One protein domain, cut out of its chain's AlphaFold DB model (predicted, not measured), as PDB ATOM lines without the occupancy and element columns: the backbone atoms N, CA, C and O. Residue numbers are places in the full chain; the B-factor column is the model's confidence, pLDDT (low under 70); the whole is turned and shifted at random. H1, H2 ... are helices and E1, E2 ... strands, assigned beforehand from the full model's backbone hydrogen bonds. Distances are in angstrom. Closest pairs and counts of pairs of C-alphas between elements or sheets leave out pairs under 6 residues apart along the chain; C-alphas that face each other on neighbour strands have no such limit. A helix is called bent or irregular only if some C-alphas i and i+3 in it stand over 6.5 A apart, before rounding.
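Overview. This is residues 19 to 169 of the 169 residues of an uncharacterized protein of Nitrososphaeria archaeon (UniProt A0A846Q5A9). Picture a small sheet of three antiparallel strands with one long helix, H4, laid along one face and a short helix, H7, set across the other face over E1 and E3. H5 and H6 form a looser group with the loops round them, set off from the sheet beyond its E2 side; H2 and H3 lie at the end where E1 finishes, and H1 lies off the opposite end. The printed part has 151 residues, with seven named helices and three named strands in the order H1 E1 H2 H3 H4 E2 H5 H6 H7 E3; the sheet runs E1, E3, E2. The class is mixed, helices and strands. The whole is compact, with a radius of gyration of the C-alphas of 16.2 A, and spans 43 by 40 by 28 A.

Arrangement. Start at H1, residues 19 to 25, which touches no helix and is only just not on the sheet, with 4 pairs of C-alphas within 10 A. Next comes E1, residues 30 to 38, an edge strand, whose antiparallel neighbour is E3, residues 160 to 168, at 160 degrees between their directions. Look there for N 32 and O 166 at 2.8 A, and N 164 and O 34 at 2.9 A, both within hydrogen-bond range. H2, residues 40 to 43, only grazes the sheet; its closest C-alpha pair with E3 is Ala 40 and Val 160, 5.9 A. H3, residues 46 to 51, is not on the sheet and is close to H2 but not clearly touching it, the C-alphas of Glu 42 and Val 48 being closest at 6.7 A. Then H4, residues 54 to 75, is on the sheet at a height of 7.6 A over it; it lies over E3 and runs along the strands, at 15 degrees to E3 on the local plane. Its closest C-alphas to E3 are Ser 59 and Phe 162, 6.6 A apart. H4 is irregular, only just: C-alphas 57 and 60 are 6.8 A apart. E2, residues 82 to 84, is the other edge strand, antiparallel to E3 at 167 degrees; find N 84 and O 165 at 2.8 A, within hydrogen-bond range. H5, residues 91 to 100, and H4 only just touch, with 3 pairs of C-alphas within 8 A; H4 touches H5 with its residues 56 to 60 alone. The closest pair there is Ala 56 and Lys 94, 7.1 A between C-alphas; the tilt is steep, 52 degrees, opposite ways. H6, residues 110 to 114, is apart from H4 and H5. H7, residues 134 to 140, is on the opposite face from H4, at a height of 10.3 A over the sheet, and runs across the strands at 73 degrees to E3 on the local plane. Every O i to N i+4 pair is within hydrogen-bond range in H1, H3, H5, H6 and H7; H4 has 16 of 18, and H2 is too short for such a pair.

Along the chain. Find C-alpha 19 at (-3.266, 12.935, -15.393), where H1 begins. E1 then covers 25.9 A, and after H2 and H3 you reach C-alpha 54 at (18.710, 22.324, 4.681), from which H4 runs 30.9 A. E2 is short, 6.7 A, and H5 measures 14.4 A. H6 and H7 follow, and E3 runs 26.1 A to C-alpha 168 at (-8.204, 12.498, 3.322).

Size, cuts and confidence. The two C-alphas farthest apart are those of Gly 77 and Arg 151, 45.4 A. The printed part has no cut. The links from H6 to H7 and from H7 to E3 are long, 19 residues each. The mean pLDDT of the printed part is 94.1, and no printed residue is under 70.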
ATOM      1  N   ASP A  19      -1.916  13.385 -15.043       97.75
ATOM      2  CA  ASP A  19      -3.266  12.935 -15.393       97.75
ATOM      3  C   ASP A  19      -3.741  11.821 -14.456       97.75
ATOM      4  O   ASP A  19      -4.891  11.831 -14.002       97.75
ATOM      5  N   GLU A  20      -2.855  10.884 -14.120       98.00
ATOM      6  CA  GLU A  20      -3.069   9.881 -13.077       98.00
ATOM      7  C   GLU A  20      -3.342  10.553 -11.732       98.00
ATOM      8  O   GLU A  20      -4.343  10.253 -11.072       98.00
ATOM      9  N   THR A  21      -2.525  11.543 -11.372       97.62
ATOM     10  CA  THR A  21      -2.691  12.296 -10.126       97.62
ATOM     11  C   THR A  21      -4.011  13.058 -10.113       97.62
ATOM     12  O   THR A  21      -4.749  12.991  -9.133       97.62
ATOM     13  N   ARG A  22      -4.398  13.711 -11.217       97.75
ATOM     14  CA  ARG A  22      -5.696  14.397 -11.325       97.75
ATOM     15  C   ARG A  22      -6.878  13.452 -11.105       97.75
ATOM     16  O   ARG A  22      -7.881  13.870 -10.528       97.75
ATOM     17  N   LYS A  23      -6.797  12.204 -11.575       98.12
ATOM     18  CA  LYS A  23      -7.836  11.188 -11.335       98.12
ATOM     19  C   LYS A  23      -7.859  10.765  -9.869       98.12
ATOM     20  O   LYS A  23      -8.936  10.743  -9.284       98.12
ATOM     21  N   LEU A  24      -6.691  10.498  -9.282       96.56
ATOM     22  CA  LEU A  24      -6.550  10.120  -7.874       96.56
ATOM     23  C   LEU A  24      -7.123  11.188  -6.932       96.56
ATOM     24  O   LEU A  24      -7.883  10.858  -6.026       96.56
ATOM     25  N   LEU A  25      -6.823  12.467  -7.182       96.94
ATOM     26  CA  LEU A  25      -7.272  13.589  -6.350       96.94
ATOM     27  C   LEU A  25      -8.803  13.698  -6.233       96.94
ATOM     28  O   LEU A  25      -9.288  14.238  -5.245       96.94
ATOM     29  N   LYS A  26      -9.579  13.156  -7.184       97.19
ATOM     30  CA  LYS A  26     -11.056  13.164  -7.124       97.19
ATOM     31  C   LYS A  26     -11.634  12.290  -6.009       97.19
ATOM     32  O   LYS A  26     -12.804  12.446  -5.677       97.19
ATOM     33  N   ASN A  27     -10.837  11.383  -5.452       97.06
ATOM     34  CA  ASN A  27     -11.250  10.486  -4.374       97.06
ATOM     35  C   ASN A  27     -11.087  11.114  -2.979       97.06
ATOM     36  O   ASN A  27     -11.416  10.480  -1.980       97.06
ATOM     37  N   TYR A  28     -10.565  12.340  -2.903       97.69
ATOM     38  CA  TYR A  28     -10.276  13.040  -1.658       97.69
ATOM     39  C   TYR A  28     -11.188  14.250  -1.503       97.69
ATOM     40  O   TYR A  28     -11.482  14.951  -2.472       97.69
ATOM     41  N   ARG A  29     -11.627  14.503  -0.269       96.50
ATOM     42  CA  ARG A  29     -12.510  15.627   0.060       96.50
ATOM     43  C   ARG A  29     -11.781  16.734   0.805       96.50
ATOM     44  O   ARG A  29     -12.091  17.907   0.608       96.50
ATOM     45  N   TYR A  30     -10.832  16.361   1.655       96.69
ATOM     46  CA  TYR A  30     -10.093  17.284   2.498       96.69
ATOM     47  C   TYR A  30      -8.602  17.215   2.196       96.69
ATOM     48  O   TYR A  30      -8.059  16.173   1.822       96.69
ATOM     49  N   ALA A  31      -7.943  18.353   2.383       97.00
ATOM     50  CA  ALA A  31      -6.506  18.480   2.268       97.00
ATOM     51  C   ALA A  31      -5.979  19.311   3.439       97.00
ATOM     52  O   ALA A  31      -6.493  20.395   3.714       97.00
ATOM     53  N   LEU A  32      -4.943  18.812   4.105       97.56
ATOM     54  CA  LEU A  32      -4.148  19.564   5.063       97.56
ATOM     55  C   LEU A  32      -2.832  19.940   4.383       97.56
ATOM     56  O   LEU A  32      -2.011  19.075   4.070       97.56
ATOM     57  N   LEU A  33      -2.649  21.233   4.131       98.06
ATOM     58  CA  LEU A  33      -1.394  21.779   3.630       98.06
ATOM     59  C   LEU A  33      -0.461  22.042   4.815       98.06
ATOM     60  O   LEU A  33      -0.869  22.621   5.819       98.06
ATOM     61  N   LEU A  34       0.789  21.612   4.698       97.81
ATOM     62  CA  LEU A  34       1.836  21.824   5.687       97.81
ATOM     63  C   LEU A  34       2.930  22.699   5.092       97.81
ATOM     64  O   LEU A  34       3.303  22.511   3.934       97.81
ATOM     65  N   ARG A  35       3.499  23.587   5.907       96.19
ATOM     66  CA  ARG A  35       4.703  24.350   5.574       96.19
ATOM     67  C   ARG A  35       5.716  24.217   6.698       96.19
ATOM     68  O   ARG A  35       5.424  24.558   7.837       96.19
ATOM     69  N   ASN A  36       6.904  23.727   6.360       95.88
ATOM     70  CA  ASN A  36       8.072  23.844   7.222       95.88
ATOM     71  C   ASN A  36       8.848  25.094   6.802       95.88
ATOM     72  O   ASN A  36       9.447  25.106   5.721       95.88
ATOM     73  N   GLU A  37       8.743  26.147   7.606       94.69
ATOM     74  CA  GLU A  37       9.347  27.452   7.340       94.69
ATOM     75  C   GLU A  37      10.862  27.406   7.524       94.69
ATOM     76  O   GLU A  37      11.394  26.663   8.351       94.69
ATOM     77  N   ALA A  38      11.560  28.183   6.707       92.75
ATOM     78  CA  ALA A  38      13.002  28.300   6.746       92.75
ATOM     79  C   ALA A  38      13.419  29.750   6.520       92.75
ATOM     80  O   ALA A  38      12.779  30.479   5.758       92.75
ATOM     81  N   GLU A  39      14.540  30.126   7.125       92.38
ATOM     82  CA  GLU A  39      15.194  31.401   6.859       92.38
ATOM     83  C   GLU A  39      15.836  31.374   5.469       92.38
ATOM     84  O   GLU A  39      16.410  30.360   5.047       92.38
ATOM     85  N   ALA A  40      15.748  32.485   4.737       92.19
ATOM     86  CA  ALA A  40      16.241  32.556   3.365       92.19
ATOM     87  C   ALA A  40      17.748  32.257   3.292       92.19
ATOM     88  O   ALA A  40      18.192  31.515   2.417       92.19
ATOM     89  N   GLU A  41      18.526  32.748   4.253       91.12
ATOM     90  CA  GLU A  41      19.972  32.543   4.371       91.12
ATOM     91  C   GLU A  41      20.361  31.066   4.528       91.12
ATOM     92  O   GLU A  41      21.477  30.679   4.184       91.12
ATOM     93  N   GLU A  42      19.451  30.218   5.016       91.12
ATOM     94  CA  GLU A  42      19.704  28.790   5.233       91.12
ATOM     95  C   GLU A  42      19.369  27.923   4.011       91.12
ATOM     96  O   GLU A  42      19.729  26.740   3.977       91.12
ATOM     97  N   ILE A  43      18.695  28.494   3.005       89.00
ATOM     98  CA  ILE A  43      18.237  27.795   1.790       89.00
ATOM     99  C   ILE A  43      18.864  28.374   0.512       89.00
ATOM    100  O   ILE A  43      19.044  27.657  -0.477       89.00
ATOM    101  N   VAL A  44      19.201  29.662   0.523       89.12
ATOM    102  CA  VAL A  44      19.644  30.425  -0.644       89.12
ATOM    103  C   VAL A  44      21.167  30.542  -0.666       89.12
ATOM    104  O   VAL A  44      21.809  30.769   0.353       89.12
ATOM    105  N   GLY A  45      21.751  30.440  -1.860       85.44
ATOM    106  CA  GLY A  45      23.179  30.651  -2.092       85.44
ATOM    107  C   GLY A  45      23.917  29.399  -2.562       85.44
ATOM    108  O   GLY A  45      23.475  28.263  -2.376       85.44
ATOM    109  N   PHE A  46      25.062  29.615  -3.210       85.50
ATOM    110  CA  PHE A  46      25.845  28.546  -3.834       85.50
ATOM    111  C   PHE A  46      26.338  27.508  -2.817       85.50
ATOM    112  O   PHE A  46      26.127  26.313  -3.013       85.50
ATOM    113  N   GLU A  47      26.928  27.953  -1.704       83.50
ATOM    114  CA  GLU A  47      27.452  27.044  -0.676       83.50
ATOM    115  C   GLU A  47      26.351  26.207  -0.017       83.50
ATOM    116  O   GLU A  47      26.520  25.004   0.206       83.50
ATOM    117  N   VAL A  48      25.197  26.828   0.253       86.75
ATOM    118  CA  VAL A  48      24.012  26.153   0.790       86.75
ATOM    119  C   VAL A  48      23.518  25.090  -0.191       86.75
ATOM    120  O   VAL A  48      23.231  23.959   0.205       86.75
ATOM    121  N   TYR A  49      23.470  25.414  -1.485       82.06
ATOM    122  CA  TYR A  49      23.073  24.467  -2.524       82.06
ATOM    123  C   TYR A  49      24.054  23.295  -2.673       82.06
ATOM    124  O   TYR A  49      23.628  22.171  -2.953       82.06
ATOM    125  N   GLU A  50      25.356  23.528  -2.506       82.50
ATOM    126  CA  GLU A  50      26.380  22.490  -2.634       82.50
ATOM    127  C   GLU A  50      26.357  21.520  -1.445       82.50
ATOM    128  O   GLU A  50      26.276  20.302  -1.636       82.50
ATOM    129  N   LYS A  51      26.365  22.057  -0.218       81.44
ATOM    130  CA  LYS A  51      26.397  21.271   1.027       81.44
ATOM    131  C   LYS A  51      25.030  20.683   1.391       81.44
ATOM    132  O   LYS A  51      24.954  19.658   2.063       81.44
ATOM    133  N   LYS A  52      23.946  21.316   0.934       83.25
ATOM    134  CA  LYS A  52      22.540  20.947   1.185       83.25
ATOM    135  C   LYS A  52      22.195  20.709   2.666       83.25
ATOM    136  O   LYS A  52      21.444  19.769   2.948       83.25
ATOM    137  N   PRO A  53      22.669  21.548   3.611       83.25
ATOM    138  CA  PRO A  53      22.411  21.353   5.043       83.25
ATOM    139  C   PRO A  53      20.909  21.410   5.365       83.25
ATOM    140  O   PRO A  53      20.410  20.688   6.229       83.25
ATOM    141  N   TYR A  54      20.157  22.180   4.575       88.44
ATOM    142  CA  TYR A  54      18.710  22.324   4.681       88.44
ATOM    143  C   TYR A  54      17.928  21.009   4.547       88.44
ATOM    144  O   TYR A  54      16.792  20.910   5.004       88.44
ATOM    145  N   ARG A  55      18.500  19.972   3.919       91.12
ATOM    146  CA  ARG A  55      17.811  18.686   3.749       91.12
ATOM    147  C   ARG A  55      17.549  18.005   5.082       91.12
ATOM    148  O   ARG A  55      16.436  17.539   5.299       91.12
ATOM    149  N   ALA A  56      18.560  17.966   5.946       91.25
ATOM    150  CA  ALA A  56      18.442  17.386   7.276       91.25
ATOM    151  C   ALA A  56      17.576  18.262   8.191       91.25
ATOM    152  O   ALA A  56      16.784  17.729   8.959       91.25
ATOM    153  N   LYS A  57      17.688  19.593   8.071       92.12
ATOM    154  CA  LYS A  57      16.976  20.540   8.940       92.12
ATOM    155  C   LYS A  57      15.502  20.749   8.570       92.12
ATOM    156  O   LYS A  57      14.683  20.901   9.466       92.12
ATOM    157  N   TYR A  58      15.143  20.721   7.282       94.44
ATOM    158  CA  TYR A  58      13.787  21.080   6.840       94.44
ATOM    159  C   TYR A  58      13.078  19.998   6.026       94.44
ATOM    160  O   TYR A  58      11.926  19.662   6.308       94.44
ATOM    161  N   SER A  59      13.744  19.434   5.013       94.25
ATOM    162  CA  SER A  59      13.092  18.490   4.093       94.25
ATOM    163  C   SER A  59      12.809  17.128   4.737       94.25
ATOM    164  O   SER A  59      11.752  16.546   4.499       94.25
ATOM    165  N   VAL A  60      13.752  16.608   5.529       96.06
ATOM    166  CA  VAL A  60      13.610  15.335   6.250       96.06
ATOM    167  C   VAL A  60      12.525  15.430   7.331       96.06
ATOM    168  O   VAL A  60      11.607  14.612   7.263       96.06
ATOM    169  N   PRO A  61      12.529  16.430   8.237       96.56
ATOM    170  CA  PRO A  61      11.475  16.567   9.240       96.56
ATOM    171  C   PRO A  61      10.083  16.717   8.630       96.56
ATOM    172  O   PRO A  61       9.151  16.065   9.082       96.56
ATOM    173  N   LEU A  62       9.937  17.489   7.545       97.75
ATOM    174  CA  LEU A  62       8.657  17.585   6.840       97.75
ATOM    175  C   LEU A  62       8.187  16.217   6.325       97.75
ATOM    176  O   LEU A  62       7.013  15.878   6.450       97.75
ATOM    177  N   HIS A  63       9.087  15.417   5.738       97.75
ATOM    178  CA  HIS A  63       8.741  14.071   5.273       97.75
ATOM    179  C   HIS A  63       8.349  13.164   6.451       97.75
ATOM    180  O   HIS A  63       7.390  12.405   6.347       97.75
ATOM    181  N   GLU A  64       9.040  13.247   7.584       97.31
ATOM    182  CA  GLU A  64       8.691  12.479   8.784       97.31
ATOM    183  C   GLU A  64       7.328  12.875   9.354       97.31
ATOM    184  O   GLU A  64       6.519  11.986   9.611       97.31
ATOM    185  N   VAL A  65       7.033  14.174   9.454       98.12
ATOM    186  CA  VAL A  65       5.724  14.679   9.894       98.12
ATOM    187  C   VAL A  65       4.614  14.224   8.948       98.12
ATOM    188  O   VAL A  65       3.586  13.749   9.413       98.12
ATOM    189  N   ILE A  66       4.819  14.283   7.627       98.44
ATOM    190  CA  ILE A  66       3.832  13.780   6.657       98.44
ATOM    191  C   ILE A  66       3.558  12.286   6.852       98.44
ATOM    192  O   ILE A  66       2.398  11.889   6.860       98.44
ATOM    193  N   ASN A  67       4.595  11.461   7.044       98.06
ATOM    194  CA  ASN A  67       4.402  10.027   7.295       98.06
ATOM    195  C   ASN A  67       3.652   9.771   8.610       98.06
ATOM    196  O   ASN A  67       2.825   8.867   8.671       98.06
ATOM    197  N   GLN A  68       3.955  10.540   9.662       98.19
ATOM    198  CA  GLN A  68       3.264  10.427  10.947       98.19
ATOM    199  C   GLN A  68       1.794  10.813  10.798       98.19
ATOM    200  O   GLN A  68       0.929  10.030  11.161       98.19
ATOM    201  N   LEU A  69       1.499  11.962  10.190       98.25
ATOM    202  CA  LEU A  69       0.125  12.415   9.990       98.25
ATOM    203  C   LEU A  69      -0.686  11.481   9.088       98.25
ATOM    204  O   LEU A  69      -1.863  11.268   9.346       98.25
ATOM    205  N   GLU A  70      -0.073  10.914   8.049       98.25
ATOM    206  CA  GLU A  70      -0.718   9.903   7.208       98.25
ATOM    207  C   GLU A  70      -1.076   8.647   8.017       98.25
ATOM    208  O   GLU A  70      -2.196   8.150   7.907       98.25
ATOM    209  N   ALA A  71      -0.164   8.167   8.872       97.88
ATOM    210  CA  ALA A  71      -0.419   7.029   9.754       97.88
ATOM    211  C   ALA A  71      -1.501   7.338  10.804       97.88
ATOM    212  O   ALA A  71      -2.413   6.536  10.990       97.88
ATOM    213  N   GLU A  72      -1.443   8.502  11.451       98.06
ATOM    214  CA  GLU A  72      -2.453   8.931  12.424       98.06
ATOM    215  C   GLU A  72      -3.831   9.077  11.771       98.06
ATOM    216  O   GLU A  72      -4.816   8.549  12.282       98.06
ATOM    217  N   ALA A  73      -3.914   9.704  10.593       98.06
ATOM    218  CA  ALA A  73      -5.164   9.801   9.843       98.06
ATOM    219  C   ALA A  73      -5.739   8.411   9.532       98.06
ATOM    220  O   ALA A  73      -6.934   8.178   9.729       98.06
ATOM    221  N   PHE A  74      -4.894   7.462   9.118       97.19
ATOM    222  CA  PHE A  74      -5.313   6.078   8.919       97.19
ATOM    223  C   PHE A  74      -5.884   5.457  10.208       97.19
ATOM    224  O   PHE A  74      -6.986   4.904  10.178       97.19
ATOM    225  N   TYR A  75      -5.197   5.594  11.349       97.62
ATOM    226  CA  TYR A  75      -5.666   5.069  12.640       97.62
ATOM    227  C   TYR A  75      -6.936   5.752  13.164       97.62
ATOM    228  O   TYR A  75      -7.722   5.121  13.869       97.62
ATOM    229  N   MET A  76      -7.187   7.001  12.774       97.25
ATOM    230  CA  MET A  76      -8.432   7.721  13.059       97.25
ATOM    231  C   MET A  76      -9.615   7.277  12.179       97.25
ATOM    232  O   MET A  76     -10.725   7.780  12.352       97.25
ATOM    233  N   GLY A  77      -9.409   6.347  11.240       97.00
ATOM    234  CA  GLY A  77     -10.450   5.820  10.356       97.00
ATOM    235  C   GLY A  77     -10.488   6.451   8.960       97.00
ATOM    236  O   GLY A  77     -11.288   6.019   8.130       97.00
ATOM    237  N   TYR A  78      -9.598   7.402   8.647       97.06
ATOM    238  CA  TYR A  78      -9.410   7.907   7.282       97.06
ATOM    239  C   TYR A  78      -8.591   6.895   6.464       97.06
ATOM    240  O   TYR A  78      -7.441   7.134   6.105       97.06
ATOM    241  N   TYR A  79      -9.188   5.731   6.183       94.69
ATOM    242  CA  TYR A  79      -8.520   4.561   5.591       94.69
ATOM    243  C   TYR A  79      -7.838   4.835   4.239       94.69
ATOM    244  O   TYR A  79      -6.956   4.080   3.836       94.69
ATOM    245  N   TYR A  80      -8.256   5.894   3.540       95.25
ATOM    246  CA  TYR A  80      -7.716   6.292   2.244       95.25
ATOM    247  C   TYR A  80      -6.753   7.485   2.325       95.25
ATOM    248  O   TYR A  80      -6.558   8.161   1.325       95.25
ATOM    249  N   ALA A  81      -6.155   7.770   3.488       97.62
ATOM    250  CA  ALA A  81      -5.199   8.863   3.657       97.62
ATOM    251  C   ALA A  81      -3.977   8.748   2.721       97.62
ATOM    252  O   ALA A  81      -3.455   7.656   2.499       97.62
ATOM    253  N   LEU A  82      -3.509   9.886   2.193       97.50
ATOM    254  CA  LEU A  82      -2.310   9.966   1.352       97.50
ATOM    255  C   LEU A  82      -1.447  11.175   1.715       97.50
ATOM    256  O   LEU A  82      -1.889  12.320   1.629       97.50
ATOM    257  N   GLY A  83      -0.192  10.909   2.058       98.06
ATOM    258  CA  GLY A  83       0.832  11.907   2.330       98.06
ATOM    259  C   GLY A  83       1.726  12.190   1.122       98.06
ATOM    260  O   GLY A  83       2.314  11.287   0.527       98.06
ATOM    261  N   LEU A  84       1.908  13.467   0.801       98.25
ATOM    262  CA  LEU A  84       2.866  13.985  -0.175       98.25
ATOM    263  C   LEU A  84       3.789  14.992   0.515       98.25
ATOM    264  O   LEU A  84       3.381  15.728   1.410       98.25
ATOM    265  N   LYS A  85       5.053  15.045   0.109       97.25
ATOM    266  CA  LYS A  85       6.083  15.858   0.786       97.25
ATOM    267  C   LYS A  85       6.841  16.759  -0.195       97.25
ATOM    268  O   LYS A  85       6.625  16.651  -1.388       97.25
ATOM    269  N   SER A  86       7.791  17.589   0.239       94.50
ATOM    270  CA  SER A  86       8.588  18.410  -0.699       94.50
ATOM    271  C   SER A  86       9.855  17.707  -1.221       94.50
ATOM    272  O   SER A  86      10.560  17.012  -0.476       94.50
ATOM    273  N   GLY A  87      10.185  17.904  -2.503       92.62
ATOM    274  CA  GLY A  87      11.484  17.548  -3.093       92.62
ATOM    275  C   GLY A  87      11.750  16.042  -3.301       92.62
ATOM    276  O   GLY A  87      10.866  15.209  -3.163       92.62
ATOM    277  N   PRO A  88      12.982  15.608  -3.609       93.50
ATOM    278  CA  PRO A  88      13.295  14.188  -3.850       93.50
ATOM    279  C   PRO A  88      13.209  13.330  -2.578       93.50
ATOM    280  O   PRO A  88      13.431  13.846  -1.488       93.50
ATOM    281  N   CYS A  89      12.926  12.025  -2.667       95.06
ATOM    282  CA  CYS A  89      12.987  11.124  -1.499       95.06
ATOM    283  C   CYS A  89      14.389  11.139  -0.858       95.06
ATOM    284  O   CYS A  89      15.388  10.961  -1.554       95.06
ATOM    285  N   LEU A  90      14.456  11.352   0.463       94.56
ATOM    286  CA  LEU A  90      15.717  11.533   1.194       94.56
ATOM    287  C   LEU A  90      16.014  10.418   2.207       94.56
ATOM    288  O   LEU A  90      17.031  10.497   2.881       94.56
ATOM    289  N   LEU A  91      15.178   9.380   2.315       96.00
ATOM    290  CA  LEU A  91      15.242   8.403   3.415       96.00
ATOM    291  C   LEU A  91      16.586   7.667   3.504       96.00
ATOM    292  O   LEU A  91      17.225   7.678   4.549       96.00
ATOM    293  N   CYS A  92      17.081   7.109   2.396       95.62
ATOM    294  CA  CYS A  92      18.387   6.442   2.399       95.62
ATOM    295  C   CYS A  92      19.546   7.428   2.629       95.62
ATOM    296  O   CYS A  92      20.559   7.076   3.221       95.62
ATOM    297  N   ALA A  93      19.411   8.671   2.159       94.44
ATOM    298  CA  ALA A  93      20.433   9.694   2.365       94.44
ATOM    299  C   ALA A  93      20.453  10.198   3.816       94.44
ATOM    300  O   ALA A  93      21.530  10.473   4.335       94.44
ATOM    301  N   LYS A  94      19.287  10.235   4.475       95.06
ATOM    302  CA  LYS A  94      19.140  10.482   5.907       95.06
ATOM    303  C   LYS A  94      19.892   9.431   6.715       95.06
ATOM    304  O   LYS A  94      20.701   9.811   7.544       95.06
ATOM    305  N   GLU A  95      19.712   8.141   6.420       95.06
ATOM    306  CA  GLU A  95      20.460   7.088   7.123       95.06
ATOM    307  C   GLU A  95      21.979   7.284   6.989       95.06
ATOM    308  O   GLU A  95      22.719   7.135   7.956       95.06
ATOM    309  N   VAL A  96      22.473   7.627   5.793       93.94
ATOM    310  CA  VAL A  96      23.907   7.898   5.597       93.94
ATOM    311  C   VAL A  96      24.352   9.105   6.422       93.94
ATOM    312  O   VAL A  96      25.395   9.032   7.066       93.94
ATOM    313  N   TYR A  97      23.562  10.180   6.423       92.75
ATOM    314  CA  TYR A  97      23.828  11.382   7.209       92.75
ATOM    315  C   TYR A  97      23.866  11.088   8.714       92.75
ATOM    316  O   TYR A  97      24.818  11.476   9.377       92.75
ATOM    317  N   GLU A  98      22.899  10.341   9.245       93.25
ATOM    318  CA  GLU A  98      22.840   9.967  10.666       93.25
ATOM    319  C   GLU A  98      24.037   9.106  11.092       93.25
ATOM    320  O   GLU A  98      24.524   9.240  12.209       93.25
ATOM    321  N   ASN A  99      24.551   8.258  10.196       93.69
ATOM    322  CA  ASN A  99      25.692   7.391  10.492       93.69
ATOM    323  C   ASN A  99      27.059   8.066  10.297       93.69
ATOM    324  O   ASN A  99      28.036   7.640  10.910       93.69
ATOM    325  N   LYS A 100      27.168   9.052   9.399       91.69
ATOM    326  CA  LYS A 100      28.459   9.650   8.997       91.69
ATOM    327  C   LYS A 100      28.606  11.132   9.338       91.69
ATOM    328  O   LYS A 100      29.688  11.672   9.155       91.69
ATOM    329  N   GLY A 101      27.536  11.798   9.770       87.88
ATOM    330  CA  GLY A 101      27.497  13.243  10.020       87.88
ATOM    331  C   GLY A 101      27.497  14.117   8.760       87.88
ATOM    332  O   GLY A 101      27.450  15.338   8.867       87.88
ATOM    333  N   GLU A 102      27.530  13.524   7.562       86.81
ATOM    334  CA  GLU A 102      27.658  14.247   6.294       86.81
ATOM    335  C   GLU A 102      26.639  13.775   5.256       86.81
ATOM    336  O   GLU A 102      26.374  12.580   5.094       86.81
ATOM    337  N   TRP A 103      26.059  14.726   4.515       88.38
ATOM    338  CA  TRP A 103      25.076  14.406   3.486       88.38
ATOM    339  C   TRP A 103      25.768  13.789   2.262       88.38
ATOM    340  O   TRP A 103      26.711  14.379   1.729       88.38
ATOM    341  N   PRO A 104      25.303  12.642   1.731       89.50
ATOM    342  CA  PRO A 104      25.945  12.042   0.569       89.50
ATOM    343  C   PRO A 104      25.788  12.936  -0.669       89.50
ATOM    344  O   PRO A 104      24.671  13.287  -1.064       89.50
ATOM    345  N   LYS A 105      26.910  13.251  -1.334       83.00
ATOM    346  CA  LYS A 105      26.926  14.012  -2.602       83.00
ATOM    347  C   LYS A 105      26.079  13.336  -3.685       83.00
ATOM    348  O   LYS A 105      25.363  14.000  -4.433       83.00
ATOM    349  N   SER A 106      26.146  12.008  -3.742       84.50
ATOM    350  CA  SER A 106      25.336  11.159  -4.609       84.50
ATOM    351  C   SER A 106      25.020   9.861  -3.878       84.50
ATOM    352  O   SER A 106      25.910   9.259  -3.279       84.50
ATOM    353  N   LEU A 107      23.763   9.430  -3.930       90.81
ATOM    354  CA  LEU A 107      23.334   8.144  -3.398       90.81
ATOM    355  C   LEU A 107      22.300   7.543  -4.359       90.81
ATOM    356  O   LEU A 107      21.216   8.113  -4.500       90.81
ATOM    357  N   PRO A 108      22.616   6.438  -5.055       92.69
ATOM    358  CA  PRO A 108      21.658   5.805  -5.949       92.69
ATOM    359  C   PRO A 108      20.504   5.191  -5.150       92.69
ATOM    360  O   PRO A 108      20.707   4.586  -4.098       92.69
ATOM    361  N   CYS A 109      19.283   5.298  -5.673       95.94
ATOM    362  CA  CYS A 109      18.146   4.578  -5.116       95.94
ATOM    363  C   CYS A 109      18.225   3.107  -5.543       95.94
ATOM    364  O   CYS A 109      18.053   2.793  -6.720       95.94
ATOM    365  N   ILE A 110      18.472   2.201  -4.590       94.44
ATOM    366  CA  ILE A 110      18.610   0.764  -4.880       94.44
ATOM    367  C   ILE A 110      17.365   0.181  -5.561       94.44
ATOM    368  O   ILE A 110      17.491  -0.652  -6.455       94.44
ATOM    369  N   ALA A 111      16.188   0.711  -5.217       96.56
ATOM    370  CA  ALA A 111      14.904   0.280  -5.752       96.56
ATOM    371  C   ALA A 111      14.760   0.501  -7.263       96.56
ATOM    372  O   ALA A 111      13.972  -0.191  -7.891       96.56
ATOM    373  N   ILE A 112      15.541   1.408  -7.861       96.56
ATOM    374  CA  ILE A 112      15.563   1.581  -9.321       96.56
ATOM    375  C   ILE A 112      16.091   0.328 -10.021       96.56
ATOM    376  O   ILE A 112      15.617  -0.021 -11.094       96.56
ATOM    377  N   LYS A 113      17.074  -0.355  -9.420       94.44
ATOM    378  CA  LYS A 113      17.642  -1.589  -9.979       94.44
ATOM    379  C   LYS A 113      16.941  -2.836  -9.455       94.44
ATOM    380  O   LYS A 113      16.740  -3.773 -10.214       94.44
ATOM    381  N   SER A 114      16.613  -2.867  -8.165       95.25
ATOM    382  CA  SER A 114      16.057  -4.059  -7.517       95.25
ATOM    383  C   SER A 114      14.536  -4.168  -7.609       95.25
ATOM    384  O   SER A 114      14.002  -5.234  -7.330       95.25
ATOM    385  N   GLY A 115      13.824  -3.073  -7.901       93.12
ATOM    386  CA  GLY A 115      12.366  -2.985  -7.758       93.12
ATOM    387  C   GLY A 115      11.878  -2.928  -6.303       93.12
ATOM    388  O   GLY A 115      10.684  -2.785  -6.062       93.12
ATOM    389  N   VAL A 116      12.779  -3.005  -5.316       95.50
ATOM    390  CA  VAL A 116      12.430  -3.116  -3.893       95.50
ATOM    391  C   VAL A 116      12.989  -1.932  -3.109       95.50
ATOM    392  O   VAL A 116      14.203  -1.726  -3.027       95.50
ATOM    393  N   CYS A 117      12.092  -1.145  -2.510       96.81
ATOM    394  CA  CYS A 117      12.455  -0.048  -1.618       96.81
ATOM    395  C   CYS A 117      12.839  -0.572  -0.228       96.81
ATOM    396  O   CYS A 117      12.134  -1.408   0.324       96.81
ATOM    397  N   LYS A 118      13.901  -0.020   0.378       96.75
ATOM    398  CA  LYS A 118      14.257  -0.277   1.789       96.75
ATOM    399  C   LYS A 118      13.255   0.353   2.774       96.75
ATOM    400  O   LYS A 118      13.154  -0.070   3.918       96.75
ATOM    401  N   HIS A 119      12.498   1.356   2.325       97.12
ATOM    402  CA  HIS A 119      11.553   2.116   3.147       97.12
ATOM    403  C   HIS A 119      10.140   2.162   2.543       97.12
ATOM    404  O   HIS A 119       9.588   3.253   2.383       97.12
ATOM    405  N   PRO A 120       9.532   1.019   2.185       96.06
ATOM    406  CA  PRO A 120       8.293   1.003   1.404       96.06
ATOM    407  C   PRO A 120       7.128   1.682   2.142       96.06
ATOM    408  O   PRO A 120       6.318   2.361   1.523       96.06
ATOM    409  N   LEU A 121       7.099   1.588   3.475       95.69
ATOM    410  CA  LEU A 121       6.043   2.177   4.303       95.69
ATOM    411  C   LEU A 121       6.171   3.698   4.493       95.69
ATOM    412  O   LEU A 121       5.203   4.332   4.890       95.69
ATOM    413  N   LYS A 122       7.342   4.284   4.204       97.06
ATOM    414  CA  LYS A 122       7.633   5.719   4.414       97.06
ATOM    415  C   LYS A 122       7.906   6.483   3.119       97.06
ATOM    416  O   LYS A 122       7.919   7.712   3.089       97.06
ATOM    417  N   ALA A 123       8.261   5.783   2.046       97.12
ATOM    418  CA  ALA A 123       8.613   6.425   0.793       97.12
ATOM    419  C   ALA A 123       7.358   7.059   0.177       97.12
ATOM    420  O   ALA A 123       6.375   6.373  -0.093       97.12
ATOM    421  N   ARG A 124       7.405   8.373  -0.044       97.31
ATOM    422  CA  ARG A 124       6.336   9.139  -0.687       97.31
ATOM    423  C   ARG A 124       6.917  10.027  -1.785       97.31
ATOM    424  O   ARG A 124       8.042  10.527  -1.613       97.31
ATOM    425  N   PRO A 125       6.200  10.206  -2.905       97.25
ATOM    426  CA  PRO A 125       6.569  11.193  -3.902       97.25
ATOM    427  C   PRO A 125       6.381  12.605  -3.357       97.25
ATOM    428  O   PRO A 125       5.773  12.823  -2.303       97.25
ATOM    429  N   CYS A 126       6.963  13.570  -4.063       96.38
ATOM    430  CA  CYS A 126       6.686  14.967  -3.790       96.38
ATOM    431  C   CYS A 126       5.573  15.536  -4.647       96.38
ATOM    432  O   CYS A 126       5.278  14.979  -5.701       96.38
ATOM    433  N   LEU A 127       4.988  16.649  -4.197       97.38
ATOM    434  CA  LEU A 127       3.928  17.357  -4.920       97.38
ATOM    435  C   LEU A 127       4.333  17.614  -6.380       97.38
ATOM    436  O   LEU A 127       3.599  17.280  -7.305       97.38
ATOM    437  N   GLU A 128       5.549  18.115  -6.593       95.38
ATOM    438  CA  GLU A 128       6.065  18.464  -7.918       95.38
ATOM    439  C   GLU A 128       6.330  17.222  -8.784       95.38
ATOM    440  O   GLU A 128       6.230  17.281 -10.007       95.38
ATOM    441  N   ALA A 129       6.668  16.085  -8.162       96.56
ATOM    442  CA  ALA A 129       6.901  14.821  -8.862       96.56
ATOM    443  C   ALA A 129       5.611  14.196  -9.404       96.56
ATOM    444  O   ALA A 129       5.689  13.414 -10.348       96.56
ATOM    445  N   VAL A 130       4.460  14.536  -8.821       97.38
ATOM    446  CA  VAL A 130       3.134  14.051  -9.239       97.38
ATOM    447  C   VAL A 130       2.321  15.131  -9.968       97.38
ATOM    448  O   VAL A 130       1.122  14.997 -10.177       97.38
ATOM    449  N   GLY A 131       2.965  16.231 -10.369       95.94
ATOM    450  CA  GLY A 131       2.329  17.278 -11.172       95.94
ATOM    451  C   GLY A 131       1.417  18.236 -10.399       95.94
ATOM    452  O   GLY A 131       0.619  18.934 -11.024       95.94
ATOM    453  N   ILE A 132       1.524  18.307  -9.067       97.38
ATOM    454  CA  ILE A 132       0.846  19.339  -8.273       97.38
ATOM    455  C   ILE A 132       1.664  20.635  -8.321       97.38
ATOM    456  O   ILE A 132       2.854  20.655  -7.996       97.38
ATOM    457  N   ASP A 133       1.003  21.730  -8.693       96.94
ATOM    458  CA  ASP A 133       1.574  23.075  -8.659       96.94
ATOM    459  C   ASP A 133       1.603  23.609  -7.220       96.94
ATOM    460  O   ASP A 133       0.614  24.131  -6.706       96.94
ATOM    461  N   VAL A 134       2.764  23.489  -6.577       96.69
ATOM    462  CA  VAL A 134       2.984  23.931  -5.193       96.69
ATOM    463  C   VAL A 134       2.745  25.433  -5.021       96.69
ATOM    464  O   VAL A 134       2.236  25.844  -3.978       96.69
ATOM    465  N   TYR A 135       3.069  26.252  -6.027       96.19
ATOM    466  CA  TYR A 135       2.878  27.700  -5.951       96.19
ATOM    467  C   TYR A 135       1.397  28.049  -5.975       96.19
ATOM    468  O   TYR A 135       0.927  28.791  -5.113       96.19
ATOM    469  N   ALA A 136       0.645  27.477  -6.916       97.00
ATOM    470  CA  ALA A 136      -0.799  27.663  -6.967       97.00
ATOM    471  C   ALA A 136      -1.482  27.112  -5.704       97.00
ATOM    472  O   ALA A 136      -2.354  27.775  -5.147       97.00
ATOM    473  N   THR A 137      -1.067  25.940  -5.209       97.12
ATOM    474  CA  THR A 137      -1.606  25.356  -3.971       97.12
ATOM    475  C   THR A 137      -1.379  26.265  -2.760       97.12
ATOM    476  O   THR A 137      -2.331  26.525  -2.027       97.12
ATOM    477  N   ALA A 138      -0.160  26.777  -2.557       96.50
ATOM    478  CA  ALA A 138       0.142  27.679  -1.444       96.50
ATOM    479  C   ALA A 138      -0.617  29.013  -1.559       96.50
ATOM    480  O   ALA A 138      -1.253  29.441  -0.597       96.50
ATOM    481  N   ASN A 139      -0.638  29.624  -2.748       95.94
ATOM    482  CA  ASN A 139      -1.362  30.876  -2.984       95.94
ATOM    483  C   ASN A 139      -2.872  30.728  -2.738       95.94
ATOM    484  O   ASN A 139      -3.474  31.583  -2.093       95.94
ATOM    485  N   ASN A 140      -3.482  29.627  -3.188       96.75
ATOM    486  CA  ASN A 140      -4.902  29.345  -2.945       96.75
ATOM    487  C   ASN A 140      -5.217  29.139  -1.453       96.75
ATOM    488  O   ASN A 140      -6.343  29.387  -1.031       96.75
ATOM    489  N   ALA A 141      -4.233  28.712  -0.654       96.31
ATOM    490  CA  ALA A 141      -4.334  28.621   0.803       96.31
ATOM    491  C   ALA A 141      -4.047  29.960   1.520       96.31
ATOM    492  O   ALA A 141      -4.027  30.006   2.749       96.31
ATOM    493  N   GLY A 142      -3.811  31.049   0.778       96.31
ATOM    494  CA  GLY A 142      -3.475  32.360   1.333       96.31
ATOM    495  C   GLY A 142      -2.052  32.448   1.891       96.31
ATOM    496  O   GLY A 142      -1.764  33.330   2.699       96.31
ATOM    497  N   TRP A 143      -1.162  31.532   1.504       95.50
ATOM    498  CA  TRP A 143       0.218  31.513   1.977       95.50
ATOM    499  C   TRP A 143       1.150  32.208   0.987       95.50
ATOM    500  O   TRP A 143       1.186  31.819  -0.182       95.50
ATOM    501  N   PRO A 144       1.957  33.189   1.438       94.00
ATOM    502  CA  PRO A 144       2.985  33.765   0.586       94.00
ATOM    503  C   PRO A 144       4.012  32.688   0.219       94.00
ATOM    504  O   PRO A 144       4.420  31.879   1.059       94.00
ATOM    505  N   ILE A 145       4.428  32.688  -1.045       93.94
ATOM    506  CA  ILE A 145       5.443  31.784  -1.577       93.94
ATOM    507  C   ILE A 145       6.297  32.519  -2.611       93.94
ATOM    508  O   ILE A 145       5.783  33.263  -3.446       93.94
ATOM    509  N   TYR A 146       7.610  32.305  -2.556       93.44
ATOM    510  CA  TYR A 146       8.584  32.968  -3.419       93.44
ATOM    511  C   TYR A 146       9.449  31.941  -4.135       93.44
ATOM    512  O   TYR A 146       9.760  30.874  -3.601       93.44
ATOM    513  N   VAL A 147       9.851  32.272  -5.361       90.62
ATOM    514  CA  VAL A 147      10.766  31.433  -6.133       90.62
ATOM    515  C   VAL A 147      12.166  31.556  -5.543       90.62
ATOM    516  O   VAL A 147      12.763  32.633  -5.530       90.62
ATOM    517  N   VAL A 148      12.708  30.423  -5.105       89.00
ATOM    518  CA  VAL A 148      14.063  30.325  -4.564       89.00
ATOM    519  C   VAL A 148      14.949  29.540  -5.522       89.00
ATOM    520  O   VAL A 148      14.637  28.412  -5.903       89.00
ATOM    521  N   GLY A 149      16.080  30.128  -5.901       82.75
ATOM    522  CA  GLY A 149      17.097  29.488  -6.722       82.75
ATOM    523  C   GLY A 149      18.508  29.806  -6.239       82.75
ATOM    524  O   GLY A 149      18.725  30.676  -5.402       82.75
ATOM    525  N   ILE A 150      19.498  29.122  -6.818       83.50
ATOM    526  CA  ILE A 150      20.921  29.286  -6.460       83.50
ATOM    527  C   ILE A 150      21.446  30.720  -6.662       83.50
ATOM    528  O   ILE A 150      22.447  31.098  -6.064       83.50
ATOM    529  N   ARG A 151      20.778  31.504  -7.518       87.12
ATOM    530  CA  ARG A 151      21.110  32.901  -7.836       87.12
ATOM    531  C   ARG A 151      20.214  33.919  -7.127       87.12
ATOM    532  O   ARG A 151      20.351  35.105  -7.402       87.12
ATOM    533  N   SER A 152      19.269  33.476  -6.299       90.50
ATOM    534  CA  SER A 152      18.430  34.404  -5.545       90.50
ATOM    535  C   SER A 152      19.266  35.138  -4.495       90.50
ATOM    536  O   SER A 152      20.235  34.586  -3.975       90.50
ATOM    537  N   ASP A 153      18.888  36.375  -4.183       90.88
ATOM    538  CA  ASP A 153      19.430  37.124  -3.050       90.88
ATOM    539  C   ASP A 153      18.553  36.837  -1.819       90.88
ATOM    540  O   ASP A 153      17.359  37.151  -1.868       90.88
ATOM    541  N   PRO A 154      19.085  36.236  -0.733       91.19
ATOM    542  CA  PRO A 154      18.288  35.925   0.455       91.19
ATOM    543  C   PRO A 154      17.602  37.163   1.041       91.19
ATOM    544  O   PRO A 154      16.459  37.070   1.475       91.19
ATOM    545  N   LYS A 155      18.221  38.349   0.937       91.44
ATOM    546  CA  LYS A 155      17.655  39.608   1.453       91.44
ATOM    547  C   LYS A 155      16.383  40.046   0.728       91.44
ATOM    548  O   LYS A 155      15.650  40.891   1.232       91.44
ATOM    549  N   GLN A 156      16.140  39.509  -0.467       91.56
ATOM    550  CA  GLN A 156      14.966  39.801  -1.292       91.56
ATOM    551  C   GLN A 156      13.881  38.728  -1.163       91.56
ATOM    552  O   GLN A 156      12.887  38.795  -1.882       91.56
ATOM    553  N   ILE A 157      14.066  37.728  -0.294       92.88
ATOM    554  CA  ILE A 157      13.132  36.618  -0.116       92.88
ATOM    555  C   ILE A 157      12.474  36.729   1.266       92.88
ATOM    556  O   ILE A 157      13.073  36.329   2.260       92.88
ATOM    557  N   PRO A 158      11.228  37.235   1.349       91.81
ATOM    558  CA  PRO A 158      10.561  37.466   2.630       91.81
ATOM    559  C   PRO A 158      10.165  36.186   3.368       91.81
ATOM    560  O   PRO A 158       9.983  36.212   4.579       91.81
ATOM    561  N   CYS A 159       9.968  35.079   2.647       91.56
ATOM    562  CA  CYS A 159       9.694  33.786   3.265       91.56
ATOM    563  C   CYS A 159      10.122  32.621   2.369       91.56
ATOM    564  O   CYS A 159       9.983  32.671   1.142       91.56
ATOM    565  N   VAL A 160      10.564  31.533   3.002       92.56
ATOM    566  CA  VAL A 160      10.861  30.254   2.353       92.56
ATOM    567  C   VAL A 160      10.191  29.137   3.136       92.56
ATOM    568  O   VAL A 160      10.100  29.177   4.360       92.56
ATOM    569  N   GLY A 161       9.704  28.122   2.429       92.31
ATOM    570  CA  GLY A 161       9.121  26.968   3.089       92.31
ATOM    571  C   GLY A 161       9.057  25.739   2.204       92.31
ATOM    572  O   GLY A 161       8.855  25.818   0.990       92.31
ATOM    573  N   PHE A 162       9.208  24.584   2.838       95.25
ATOM    574  CA  PHE A 162       8.975  23.290   2.214       95.25
ATOM    575  C   PHE A 162       7.531  22.885   2.463       95.25
ATOM    576  O   PHE A 162       7.071  22.919   3.603       95.25
ATOM    577  N   HIS A 163       6.831  22.483   1.406       97.12
ATOM    578  CA  HIS A 163       5.403  22.200   1.478       97.12
ATOM    579  C   HIS A 163       5.121  20.698   1.443       97.12
ATOM    580  O   HIS A 163       5.727  19.949   0.674       97.12
ATOM    581  N   GLY A 164       4.225  20.254   2.314       98.00
ATOM    582  CA  GLY A 164       3.689  18.899   2.346       98.00
ATOM    583  C   GLY A 164       2.172  18.946   2.234       98.00
ATOM    584  O   GLY A 164       1.564  19.973   2.518       98.00
ATOM    585  N   LEU A 165       1.558  17.850   1.812       98.25
ATOM    586  CA  LEU A 165       0.115  17.754   1.646       98.25
ATOM    587  C   LEU A 165      -0.354  16.410   2.179       98.25
ATOM    588  O   LEU A 165       0.128  15.373   1.731       98.25
ATOM    589  N   LEU A 166      -1.288  16.429   3.119       98.56
ATOM    590  CA  LEU A 166      -2.038  15.246   3.518       98.56
ATOM    591  C   LEU A 166      -3.432  15.339   2.907       98.56
ATOM    592  O   LEU A 166      -4.112  16.348   3.065       98.56
ATOM    593  N   LEU A 167      -3.858  14.284   2.229       98.31
ATOM    594  CA  LEU A 167      -5.176  14.171   1.623       98.31
ATOM    595  C   LEU A 167      -5.993  13.123   2.379       98.31
ATOM    596  O   LEU A 167      -5.485  12.035   2.654       98.31
ATOM    597  N   THR A 168      -7.253  13.431   2.690       97.88
ATOM    598  CA  THR A 168      -8.204  12.498   3.322       97.88
ATOM    599  C   THR A 168      -9.592  12.580   2.669       97.88
ATOM    600  O   THR A 168      -9.926  13.553   1.982       97.88
ATOM    601  N   CYS A 169     -10.393  11.522   2.826       91.62
ATOM    602  CA  CYS A 169     -11.764  11.415   2.318       91.62
ATOM    603  C   CYS A 169     -12.792  11.484   3.453       91.62
ATOM    604  O   CYS A 169     -12.522  10.876   4.514       91.62
TER     605      CYS A 169